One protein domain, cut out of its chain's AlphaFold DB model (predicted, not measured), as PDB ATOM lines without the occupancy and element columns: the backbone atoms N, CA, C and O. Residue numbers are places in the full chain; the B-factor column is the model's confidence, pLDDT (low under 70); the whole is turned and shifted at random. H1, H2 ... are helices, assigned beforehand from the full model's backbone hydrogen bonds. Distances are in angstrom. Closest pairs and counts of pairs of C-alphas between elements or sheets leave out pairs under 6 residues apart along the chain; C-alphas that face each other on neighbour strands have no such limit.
ATOM      1  N   GLY A  25     191.037 269.075 138.097       91.19
ATOM      2  CA  GLY A  25     191.625 269.872 137.017       91.19
ATOM      3  C   GLY A  25     191.364 271.379 137.100       91.19
ATOM      4  O   GLY A  25     191.983 272.148 136.360       91.19
ATOM      5  N   PHE A  26     190.517 271.839 138.028       93.75
ATOM      6  CA  PHE A  26     190.231 273.264 138.220       93.75
ATOM      7  C   PHE A  26     191.491 274.068 138.566       93.75
ATOM      8  O   PHE A  26     191.665 275.194 138.098       93.75
ATOM      9  N   GLN A  27     192.412 273.479 139.335       92.31
ATOM     10  CA  GLN A  27     193.659 274.145 139.710       92.31
ATOM     11  C   GLN A  27     194.523 274.484 138.499       92.31
ATOM     12  O   GLN A  27     195.172 275.529 138.481       92.31
ATOM     13  N   ASN A  28     194.505 273.633 137.471       94.50
ATOM     14  CA  ASN A  28     195.266 273.876 136.256       94.50
ATOM     15  C   ASN A  28     194.734 275.099 135.499       94.50
ATOM     16  O   ASN A  28     195.525 275.921 135.049       94.50
ATOM     17  N   ILE A  29     193.411 275.281 135.437       95.19
ATOM     18  CA  ILE A  29     192.799 276.467 134.819       95.19
ATOM     19  C   ILE A  29     193.225 277.742 135.544       95.19
ATOM     20  O   ILE A  29     193.690 278.686 134.912       95.19
ATOM     21  N   ILE A  30     193.136 277.752 136.875       95.50
ATOM     22  CA  ILE A  30     193.546 278.915 137.671       95.50
ATOM     23  C   ILE A  30     195.038 279.199 137.511       95.50
ATOM     24  O   ILE A  30     195.429 280.358 137.378       95.50
ATOM     25  N   ARG A  31     195.876 278.159 137.483       94.88
ATOM     26  CA  ARG A  31     197.312 278.297 137.232       94.88
ATOM     27  C   ARG A  31     197.578 278.927 135.867       94.88
ATOM     28  O   ARG A  31     198.381 279.851 135.795       94.88
ATOM     29  N   LEU A  32     196.918 278.453 134.811       95.81
ATOM     30  CA  LEU A  32     197.076 278.988 133.457       95.81
ATOM     31  C   LEU A  32     196.664 280.458 133.388       95.81
ATOM     32  O   LEU A  32     197.448 281.280 132.928       95.81
ATOM     33  N   ILE A  33     195.495 280.799 133.936       96.75
ATOM     34  CA  ILE A  33     195.034 282.188 134.012       96.75
ATOM     35  C   ILE A  33     196.052 283.048 134.760       96.75
ATOM     36  O   ILE A  33     196.422 284.120 134.297       96.75
ATOM     37  N   SER A  34     196.531 282.570 135.910       97.06
ATOM     38  CA  SER A  34     197.488 283.314 136.731       97.06
ATOM     39  C   SER A  34     198.797 283.551 135.983       97.06
ATOM     40  O   SER A  34     199.342 284.647 136.037       97.06
ATOM     41  N   HIS A  35     199.296 282.543 135.265       96.88
ATOM     42  CA  HIS A  35     200.496 282.674 134.445       96.88
ATOM     43  C   HIS A  35     200.305 283.696 133.323       96.88
ATOM     44  O   HIS A  35     201.185 284.526 133.116       96.88
ATOM     45  N   GLU A  36     199.162 283.672 132.638       97.69
ATOM     46  CA  GLU A  36     198.914 284.576 131.515       97.69
ATOM     47  C   GLU A  36     198.701 286.023 131.985       97.69
ATOM     48  O   GLU A  36     199.254 286.953 131.407       97.69
ATOM     49  N   VAL A  37     197.996 286.222 133.105       97.75
ATOM     50  CA  VAL A  37     197.839 287.546 133.730       97.75
ATOM     51  C   VAL A  37     199.191 288.106 134.170       97.75
ATOM     52  O   VAL A  37     199.489 289.273 133.922       97.75
ATOM     53  N   LEU A  38     200.035 287.285 134.802       97.38
ATOM     54  CA  LEU A  38     201.360 287.721 135.246       97.38
ATOM     55  C   LEU A  38     202.310 288.020 134.082       97.38
ATOM     56  O   LEU A  38     203.225 288.827 134.247       97.38
ATOM     57  N   ARG A  39     202.098 287.386 132.928       98.00
ATOM     58  CA  ARG A  39     202.871 287.618 131.710       98.00
ATOM     59  C   ARG A  39     202.467 288.916 131.017       98.00
ATOM     60  O   ARG A  39     203.331 289.737 130.734       98.00
ATOM     61  N   GLU A  40     201.178 289.080 130.742       97.69
ATOM     62  CA  GLU A  40     200.671 290.179 129.913       97.69
ATOM     63  C   GLU A  40     200.418 291.464 130.717       97.69
ATOM     64  O   GLU A  40     200.308 292.541 130.135       97.69
ATOM     65  N   GLN A  41     200.346 291.372 132.053       97.50
ATOM     66  CA  GLN A  41     200.097 292.500 132.966       97.50
ATOM     67  C   GLN A  41     198.948 293.416 132.480       97.50
ATOM     68  O   GLN A  41     199.134 294.629 132.304       97.50
ATOM     69  N   PRO A  42     197.751 292.854 132.217       97.62
ATOM     70  CA  PRO A  42     196.646 293.611 131.650       97.62
ATOM     71  C   PRO A  42     196.116 294.649 132.646       97.62
ATOM     72  O   PRO A  42     196.077 294.431 133.854       97.62
ATOM     73  N   GLN A  43     195.637 295.778 132.123       96.75
ATOM     74  CA  GLN A  43     195.011 296.825 132.944       96.75
ATOM     75  C   GLN A  43     193.604 296.427 133.427       96.75
ATOM     76  O   GLN A  43     193.169 296.856 134.492       96.75
ATOM     77  N   ASP A  44     192.900 295.585 132.660       97.69
ATOM     78  CA  ASP A  44     191.598 295.016 133.022       97.69
ATOM     79  C   ASP A  44     191.688 293.487 133.088       97.69
ATOM     80  O   ASP A  44     191.622 292.786 132.074       97.69
ATOM     81  N   ASN A  45     191.814 292.973 134.312       96.06
ATOM     82  CA  ASN A  45     191.898 291.538 134.569       96.06
ATOM     83  C   ASN A  45     190.606 290.798 134.206       96.06
ATOM     84  O   ASN A  45     190.664 289.662 133.752       96.06
ATOM     85  N   ILE A  46     189.434 291.401 134.409       97.38
ATOM     86  CA  ILE A  46     188.165 290.685 134.233       97.38
ATOM     87  C   ILE A  46     187.927 290.441 132.748       97.38
ATOM     88  O   ILE A  46     187.633 289.311 132.352       97.38
ATOM     89  N   LYS A  47     188.101 291.484 131.926       98.00
ATOM     90  CA  LYS A  47     187.970 291.350 130.476       98.00
ATOM     91  C   LYS A  47     189.005 290.373 129.922       98.00
ATOM     92  O   LYS A  47     188.644 289.476 129.166       98.00
ATOM     93  N   PHE A  48     190.262 290.515 130.334       98.25
ATOM     94  CA  PHE A  48     191.344 289.645 129.882       98.25
ATOM     95  C   PHE A  48     191.078 288.169 130.191       98.25
ATOM     96  O   PHE A  48     191.204 287.318 129.316       98.25
ATOM     97  N   ILE A  49     190.656 287.856 131.421       97.88
ATOM     98  CA  ILE A  49     190.358 286.477 131.825       97.88
ATOM     99  C   ILE A  49     189.169 285.920 131.035       97.88
ATOM    100  O   ILE A  49     189.181 284.746 130.668       97.88
ATOM    101  N   ALA A  50     188.147 286.737 130.764       97.94
ATOM    102  CA  ALA A  50     187.004 286.316 129.959       97.94
ATOM    103  C   ALA A  50     187.416 285.974 128.518       97.94
ATOM    104  O   ALA A  50     187.043 284.909 128.026       97.94
ATOM    105  N   ASP A  51     188.216 286.833 127.881       98.00
ATOM    106  CA  ASP A  51     188.744 286.597 126.534       98.00
ATOM    107  C   ASP A  51     189.637 285.340 126.515       98.00
ATOM    108  O   ASP A  51     189.431 284.445 125.701       98.00
ATOM    109  N   PHE A  52     190.545 285.199 127.486       97.31
ATOM    110  CA  PHE A  52     191.409 284.022 127.624       97.31
ATOM    111  C   PHE A  52     190.609 282.720 127.763       97.31
ATOM    112  O   PHE A  52     190.895 281.723 127.102       97.31
ATOM    113  N   LEU A  53     189.586 282.704 128.622       96.69
ATOM    114  CA  LEU A  53     188.729 281.530 128.791       96.69
ATOM    115  C   LEU A  53     187.937 281.219 127.516       96.69
ATOM    116  O   LEU A  53     187.728 280.046 127.202       96.69
ATOM    117  N   GLN A  54     187.526 282.241 126.768       97.38
ATOM    118  CA  GLN A  54     186.864 282.065 125.480       97.38
ATOM    119  C   GLN A  54     187.810 281.458 124.434       97.38
ATOM    120  O   GLN A  54     187.408 280.555 123.693       97.38
ATOM    121  N   ASP A  55     189.069 281.886 124.406       96.44
ATOM    122  CA  ASP A  55     190.097 281.320 123.532       96.44
ATOM    123  C   ASP A  55     190.388 279.863 123.896       96.44
ATOM    124  O   ASP A  55     190.422 278.998 123.019       96.44
ATOM    125  N   VAL A  56     190.492 279.548 125.191       95.62
ATOM    126  CA  VAL A  56     190.641 278.170 125.680       95.62
ATOM    127  C   VAL A  56     189.484 277.282 125.212       95.62
ATOM    128  O   VAL A  56     189.720 276.171 124.736       95.62
ATOM    129  N   LEU A  57     188.240 277.758 125.306       96.00
ATOM    130  CA  LEU A  57     187.075 277.014 124.815       96.00
ATOM    131  C   LEU A  57     187.119 276.827 123.296       96.00
ATOM    132  O   LEU A  57     186.839 275.739 122.802       96.00
ATOM    133  N   THR A  58     187.532 277.855 122.559       97.25
ATOM    134  CA  THR A  58     187.655 277.803 121.097       97.25
ATOM    135  C   THR A  58     188.726 276.800 120.660       97.25
ATOM    136  O   THR A  58     188.509 276.002 119.743       97.25
ATOM    137  N   ILE A  59     189.874 276.784 121.340       94.88
ATOM    138  CA  ILE A  59     190.947 275.811 121.110       94.88
ATOM    139  C   ILE A  59     190.454 274.406 121.440       94.88
ATOM    140  O   ILE A  59     190.680 273.486 120.655       94.88
ATOM    141  N   ARG A  60     189.736 274.223 122.550       96.00
ATOM    142  CA  ARG A  60     189.171 272.922 122.916       96.00
ATOM    143  C   ARG A  60     188.215 272.405 121.850       96.00
ATOM    144  O   ARG A  60     188.328 271.256 121.440       96.00
ATOM    145  N   ASP A  61     187.302 273.246 121.384       96.25
ATOM    146  CA  ASP A  61     186.282 272.834 120.423       96.25
ATOM    147  C   ASP A  61     186.879 272.570 119.026       96.25
ATOM    148  O   ASP A  61     186.345 271.759 118.272       96.25
ATOM    149  N   SER A  62     188.010 273.203 118.689       97.19
ATOM    150  CA  SER A  62     188.702 273.009 117.405       97.19
ATOM    151  C   SER A  62     189.747 271.886 117.403       97.19
ATOM    152  O   SER A  62     189.886 271.192 116.399       97.19
ATOM    153  N   THR A  63     190.481 271.689 118.499       96.12
ATOM    154  CA  THR A  63     191.609 270.739 118.587       96.12
ATOM    155  C   THR A  63     191.309 269.509 119.442       96.12
ATOM    156  O   THR A  63     192.061 268.538 119.407       96.12
ATOM    157  N   GLY A  64     190.241 269.544 120.242       93.38
ATOM    158  CA  GLY A  64     189.949 268.538 121.263       93.38
ATOM    159  C   GLY A  64     190.822 268.644 122.519       93.38
ATOM    160  O   GLY A  64     190.647 267.856 123.446       93.38
ATOM    161  N   TYR A  65     191.754 269.601 122.584       93.19
ATOM    162  CA  TYR A  65     192.615 269.795 123.746       93.19
ATOM    163  C   TYR A  65     191.861 270.482 124.890       93.19
ATOM    164  O   TYR A  65     191.480 271.646 124.783       93.19
ATOM    165  N   ASP A  66     191.683 269.779 126.011       94.69
ATOM    166  CA  ASP A  66     191.047 270.325 127.211       94.69
ATOM    167  C   ASP A  66     192.064 270.483 128.359       94.69
ATOM    168  O   ASP A  66     192.537 269.482 128.918       94.69
ATOM    169  N   PRO A  67     192.396 271.722 128.769       92.50
ATOM    170  CA  PRO A  67     193.304 271.949 129.886       92.50
ATOM    171  C   PRO A  67     192.761 271.435 131.228       92.50
ATOM    172  O   PRO A  67     193.563 271.162 132.125       92.50
ATOM    173  N   VAL A  68     191.444 271.251 131.388       94.06
ATOM    174  CA  VAL A  68     190.872 270.628 132.595       94.06
ATOM    175  C   VAL A  68     191.270 269.155 132.667       94.06
ATOM    176  O   VAL A  68     191.725 268.698 133.714       94.06
ATOM    177  N   GLN A  69     191.185 268.425 131.551       94.06
ATOM    178  CA  GLN A  69     191.544 267.002 131.500       94.06
ATOM    179  C   GLN A  69     193.035 266.778 131.771       94.06
ATOM    180  O   GLN A  69     193.407 265.855 132.498       94.06
ATOM    181  N   GLN A  70     193.894 267.654 131.241       92.38
ATOM    182  CA  GLN A  70     195.325 267.636 131.560       92.38
ATOM    183  C   GLN A  70     195.569 267.892 133.052       92.38
ATOM    184  O   GLN A  70     196.350 267.181 133.685       92.38
ATOM    185  N   GLY A  71     194.859 268.863 133.631       93.50
ATOM    186  CA  GLY A  71     194.909 269.142 135.063       93.50
ATOM    187  C   GLY A  71     194.501 267.939 135.912       93.50
ATOM    188  O   GLY A  71     195.222 267.572 136.836       93.50
ATOM    189  N   GLU A  72     193.396 267.278 135.563       95.12
ATOM    190  CA  GLU A  72     192.929 266.080 136.264       95.12
ATOM    191  C   GLU A  72     193.961 264.945 136.202       95.12
ATOM    192  O   GLU A  72     194.212 264.274 137.207       95.12
ATOM    193  N   LEU A  73     194.584 264.719 135.041       94.31
ATOM    194  CA  LEU A  73     195.617 263.696 134.900       94.31
ATOM    195  C   LEU A  73     196.817 263.988 135.811       94.31
ATOM    196  O   LEU A  73     197.296 263.089 136.506       94.31
ATOM    197  N   ILE A  74     197.272 265.242 135.845       91.50
ATOM    198  CA  ILE A  74     198.374 265.681 136.709       91.50
ATOM    199  C   ILE A  74     198.010 265.476 138.183       91.50
ATOM    200  O   ILE A  74     198.788 264.874 138.926       91.50
ATOM    201  N   GLU A  75     196.823 265.915 138.606       92.44
ATOM    202  CA  GLU A  75     196.329 265.736 139.977       92.44
ATOM    203  C   GLU A  75     196.256 264.252 140.358       92.44
ATOM    204  O   GLU A  75     196.697 263.850 141.440       92.44
ATOM    205  N   ARG A  76     195.774 263.401 139.445       93.62
ATOM    206  CA  ARG A  76     195.714 261.949 139.642       93.62
ATOM    207  C   ARG A  76     197.104 261.363 139.856       93.62
ATOM    208  O   ARG A  76     197.302 260.618 140.816       93.62
ATOM    209  N   VAL A  77     198.069 261.703 139.004       94.38
ATOM    210  CA  VAL A  77     199.456 261.218 139.112       94.38
ATOM    211  C   VAL A  77     200.105 261.695 140.414       94.38
ATOM    212  O   VAL A  77     200.722 260.902 141.126       94.38
ATOM    213  N   GLN A  78     199.922 262.964 140.775       90.56
ATOM    214  CA  GLN A  78     200.440 263.518 142.026       90.56
ATOM    215  C   GLN A  78     199.833 262.830 143.253       90.56
ATOM    216  O   GLN A  78     200.557 262.490 144.193       90.56
ATOM    217  N   SER A  79     198.526 262.560 143.229       89.12
ATOM    218  CA  SER A  79     197.852 261.803 144.283       89.12
ATOM    219  C   SER A  79     198.440 260.398 144.414       89.12
ATOM    220  O   SER A  79     198.769 259.982 145.522       89.12
ATOM    221  N   GLN A  80     198.639 259.677 143.303       93.38
ATOM    222  CA  GLN A  80     199.261 258.345 143.323       93.38
ATOM    223  C   GLN A  80     200.657 258.385 143.957       93.38
ATOM    224  O   GLN A  80     200.957 257.592 144.849       93.38
ATOM    225  N   TYR A  81     201.491 259.348 143.557       91.75
ATOM    226  CA  TYR A  81     202.839 259.498 144.104       91.75
ATOM    227  C   TYR A  81     202.829 259.829 145.605       91.75
ATOM    228  O   TYR A  81     203.605 259.266 146.380       91.75
ATOM    229  N   SER A  82     201.921 260.709 146.036       88.19
ATOM    230  CA  SER A  82     201.729 261.056 147.448       88.19
ATOM    231  C   SER A  82     201.336 259.835 148.282       88.19
ATOM    232  O   SER A  82     201.909 259.611 149.351       88.19
ATOM    233  N   GLN A  83     200.430 258.994 147.774       90.75
ATOM    234  CA  GLN A  83     200.041 257.757 148.455       90.75
ATOM    235  C   GLN A  83     201.199 256.763 148.534       90.75
ATOM    236  O   GLN A  83     201.517 256.293 149.622       90.75
ATOM    237  N   LEU A  84     201.920 256.531 147.433       92.62
ATOM    238  CA  LEU A  84     203.096 255.657 147.429       92.62
ATOM    239  C   LEU A  84     204.162 256.116 148.434       92.62
ATOM    240  O   LEU A  84     204.788 255.303 149.119       92.62
ATOM    241  N   ARG A  85     204.363 257.434 148.548       92.81
ATOM    242  CA  ARG A  85     205.276 258.033 149.527       92.81
ATOM    243  C   ARG A  85     204.820 257.761 150.962       92.81
ATOM    244  O   ARG A  85     205.661 257.411 151.791       92.81
ATOM    245  N   LYS A  86     203.523 257.901 151.254       91.50
ATOM    246  CA  LYS A  86     202.940 257.602 152.575       91.50
ATOM    247  C   LYS A  86     203.046 256.117 152.910       91.50
ATOM    248  O   LYS A  86     203.501 255.779 153.999       91.50
ATOM    249  N   ASP A  87     202.728 255.239 151.966       93.06
ATOM    250  CA  ASP A  87     202.828 253.789 152.145       93.06
ATOM    251  C   ASP A  87     204.274 253.364 152.414       93.06
ATOM    252  O   ASP A  87     204.549 252.599 153.343       93.06
ATOM    253  N   ARG A  88     205.233 253.922 151.665       91.94
ATOM    254  CA  ARG A  88     206.664 253.710 151.907       91.94
ATOM    255  C   ARG A  88     207.086 254.198 153.294       91.94
ATOM    256  O   ARG A  88     207.836 253.496 153.975       91.94
ATOM    257  N   ALA A  89     206.619 255.369 153.725       90.62
ATOM    258  CA  ALA A  89     206.900 255.887 155.062       90.62
ATOM    259  C   ALA A  89     206.325 254.959 156.149       90.62
ATOM    260  O   ALA A  89     207.063 254.532 157.037       90.62
ATOM    261  N   ALA A  90     205.069 254.530 156.018       89.38
ATOM    262  CA  ALA A  90     204.421 253.611 156.951       89.38
ATOM    263  C   ALA A  90     205.116 252.238 157.013       89.38
ATOM    264  O   ALA A  90     205.264 251.651 158.089       89.38
ATOM    265  N   LEU A  91     205.594 251.721 155.876       84.12
ATOM    266  CA  LEU A  91     206.393 250.496 155.827       84.12
ATOM    267  C   LEU A  91     207.735 250.663 156.547       84.12
ATOM    268  O   LEU A  91     208.139 249.755 157.276       84.12
ATOM    269  N   SER A  92     208.398 251.812 156.392       79.62
ATOM    270  CA  SER A  92     209.655 252.102 157.090       79.62
ATOM    271  C   SER A  92     209.465 252.180 158.612       79.62
ATOM    272  O   SER A  92     210.202 251.531 159.354       79.62
ATOM    273  N   GLU A  93     208.402 252.828 159.097       75.25
ATOM    274  CA  GLU A  93     208.076 252.871 160.529       75.25
ATOM    275  C   GLU A  93     207.747 251.485 161.099       75.25
ATOM    276  O   GLU A  93     208.106 251.153 162.235       75.25
ATOM    277  N   LYS A  94     207.085 250.637 160.303       75.00
ATOM    278  CA  LYS A  94     206.742 249.265 160.695       75.00
ATOM    279  C   LYS A  94     207.965 248.346 160.741       75.00
ATOM    280  O   LYS A  94     207.974 247.397 161.522       75.00
ATOM    281  N   GLN A  95     208.998 248.619 159.940       64.94
ATOM    282  CA  GLN A  95     210.276 247.907 160.017       64.94
ATOM    283  C   GLN A  95     211.101 248.332 161.237       64.94
ATOM    284  O   GLN A  95     211.648 247.459 161.905       64.94
TER     285      GLN A  95
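What this domain is: This is residues 25 to 95 of the 355 residues of an uncharacterized protein of Strongylocentrotus purpuratus (UniProt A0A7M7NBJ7). A V of two helices, H1 and H2, with a third and longest helix, H3, whose first turns pack on the beginning of H1 and whose residues 77 to 95 stick out as a long straight arm. The arm makes much of the length; the body without it spans 35 by 24 by 14 A. The printed part has 71 residues, with three named helices in the order H1, H2, H3 and no named strand, and its class is all helix. The whole is extended, with a radius of gyration of the C-alphas of 17.9 A and spans of 57 by 28 by 14 A.

How they stand to each other: H1, residues 26 to 40, touches H2, residues 45 to 63, at a steep tilt of 61 degrees, opposite ways. H1 touches H2 with residues 33 to 37 alone, and H2 touches H1 with residues 45 to 52 alone; the closest C-alphas of the two helices, those of Ile 33 and Ile 49, are 6.7 A apart. H1 also touches H3, residues 67 to 95, at a steep tilt of 63 degrees, opposite ways. Here residues 26 to 29 of H1 and 67 to 72 of H3 alone take part, and the closest C-alphas, those of Asn 28 and Gly 71, are 4.9 A apart. H2 and H3 are close but not clearly touching, about perpendicular at 88 degrees; their closest C-alphas, those of Val 56 and Pro 67, are 8.0 A apart. In H1, H2 and H3 every O i to N i+4 pair is within hydrogen-bond range.

Where its parts are: H1 begins at C-alpha 26 (190.231, 273.264, 138.220) and is 21.5 A long from first to last C-alpha. H2 measures 26.2 A and ends at C-alpha 63 (191.609, 270.739, 118.587). H3 measures 42.1 A and ends at C-alpha 95 (210.276, 247.907, 160.017).

The domain as a whole: The two C-alphas farthest apart, those of Gln 43 and Gln 95, are 58.0 A apart. The printed part has no cut, and both links are tight. Mean pLDDT of the printed part is 93.5; residue 95 alone is under 70.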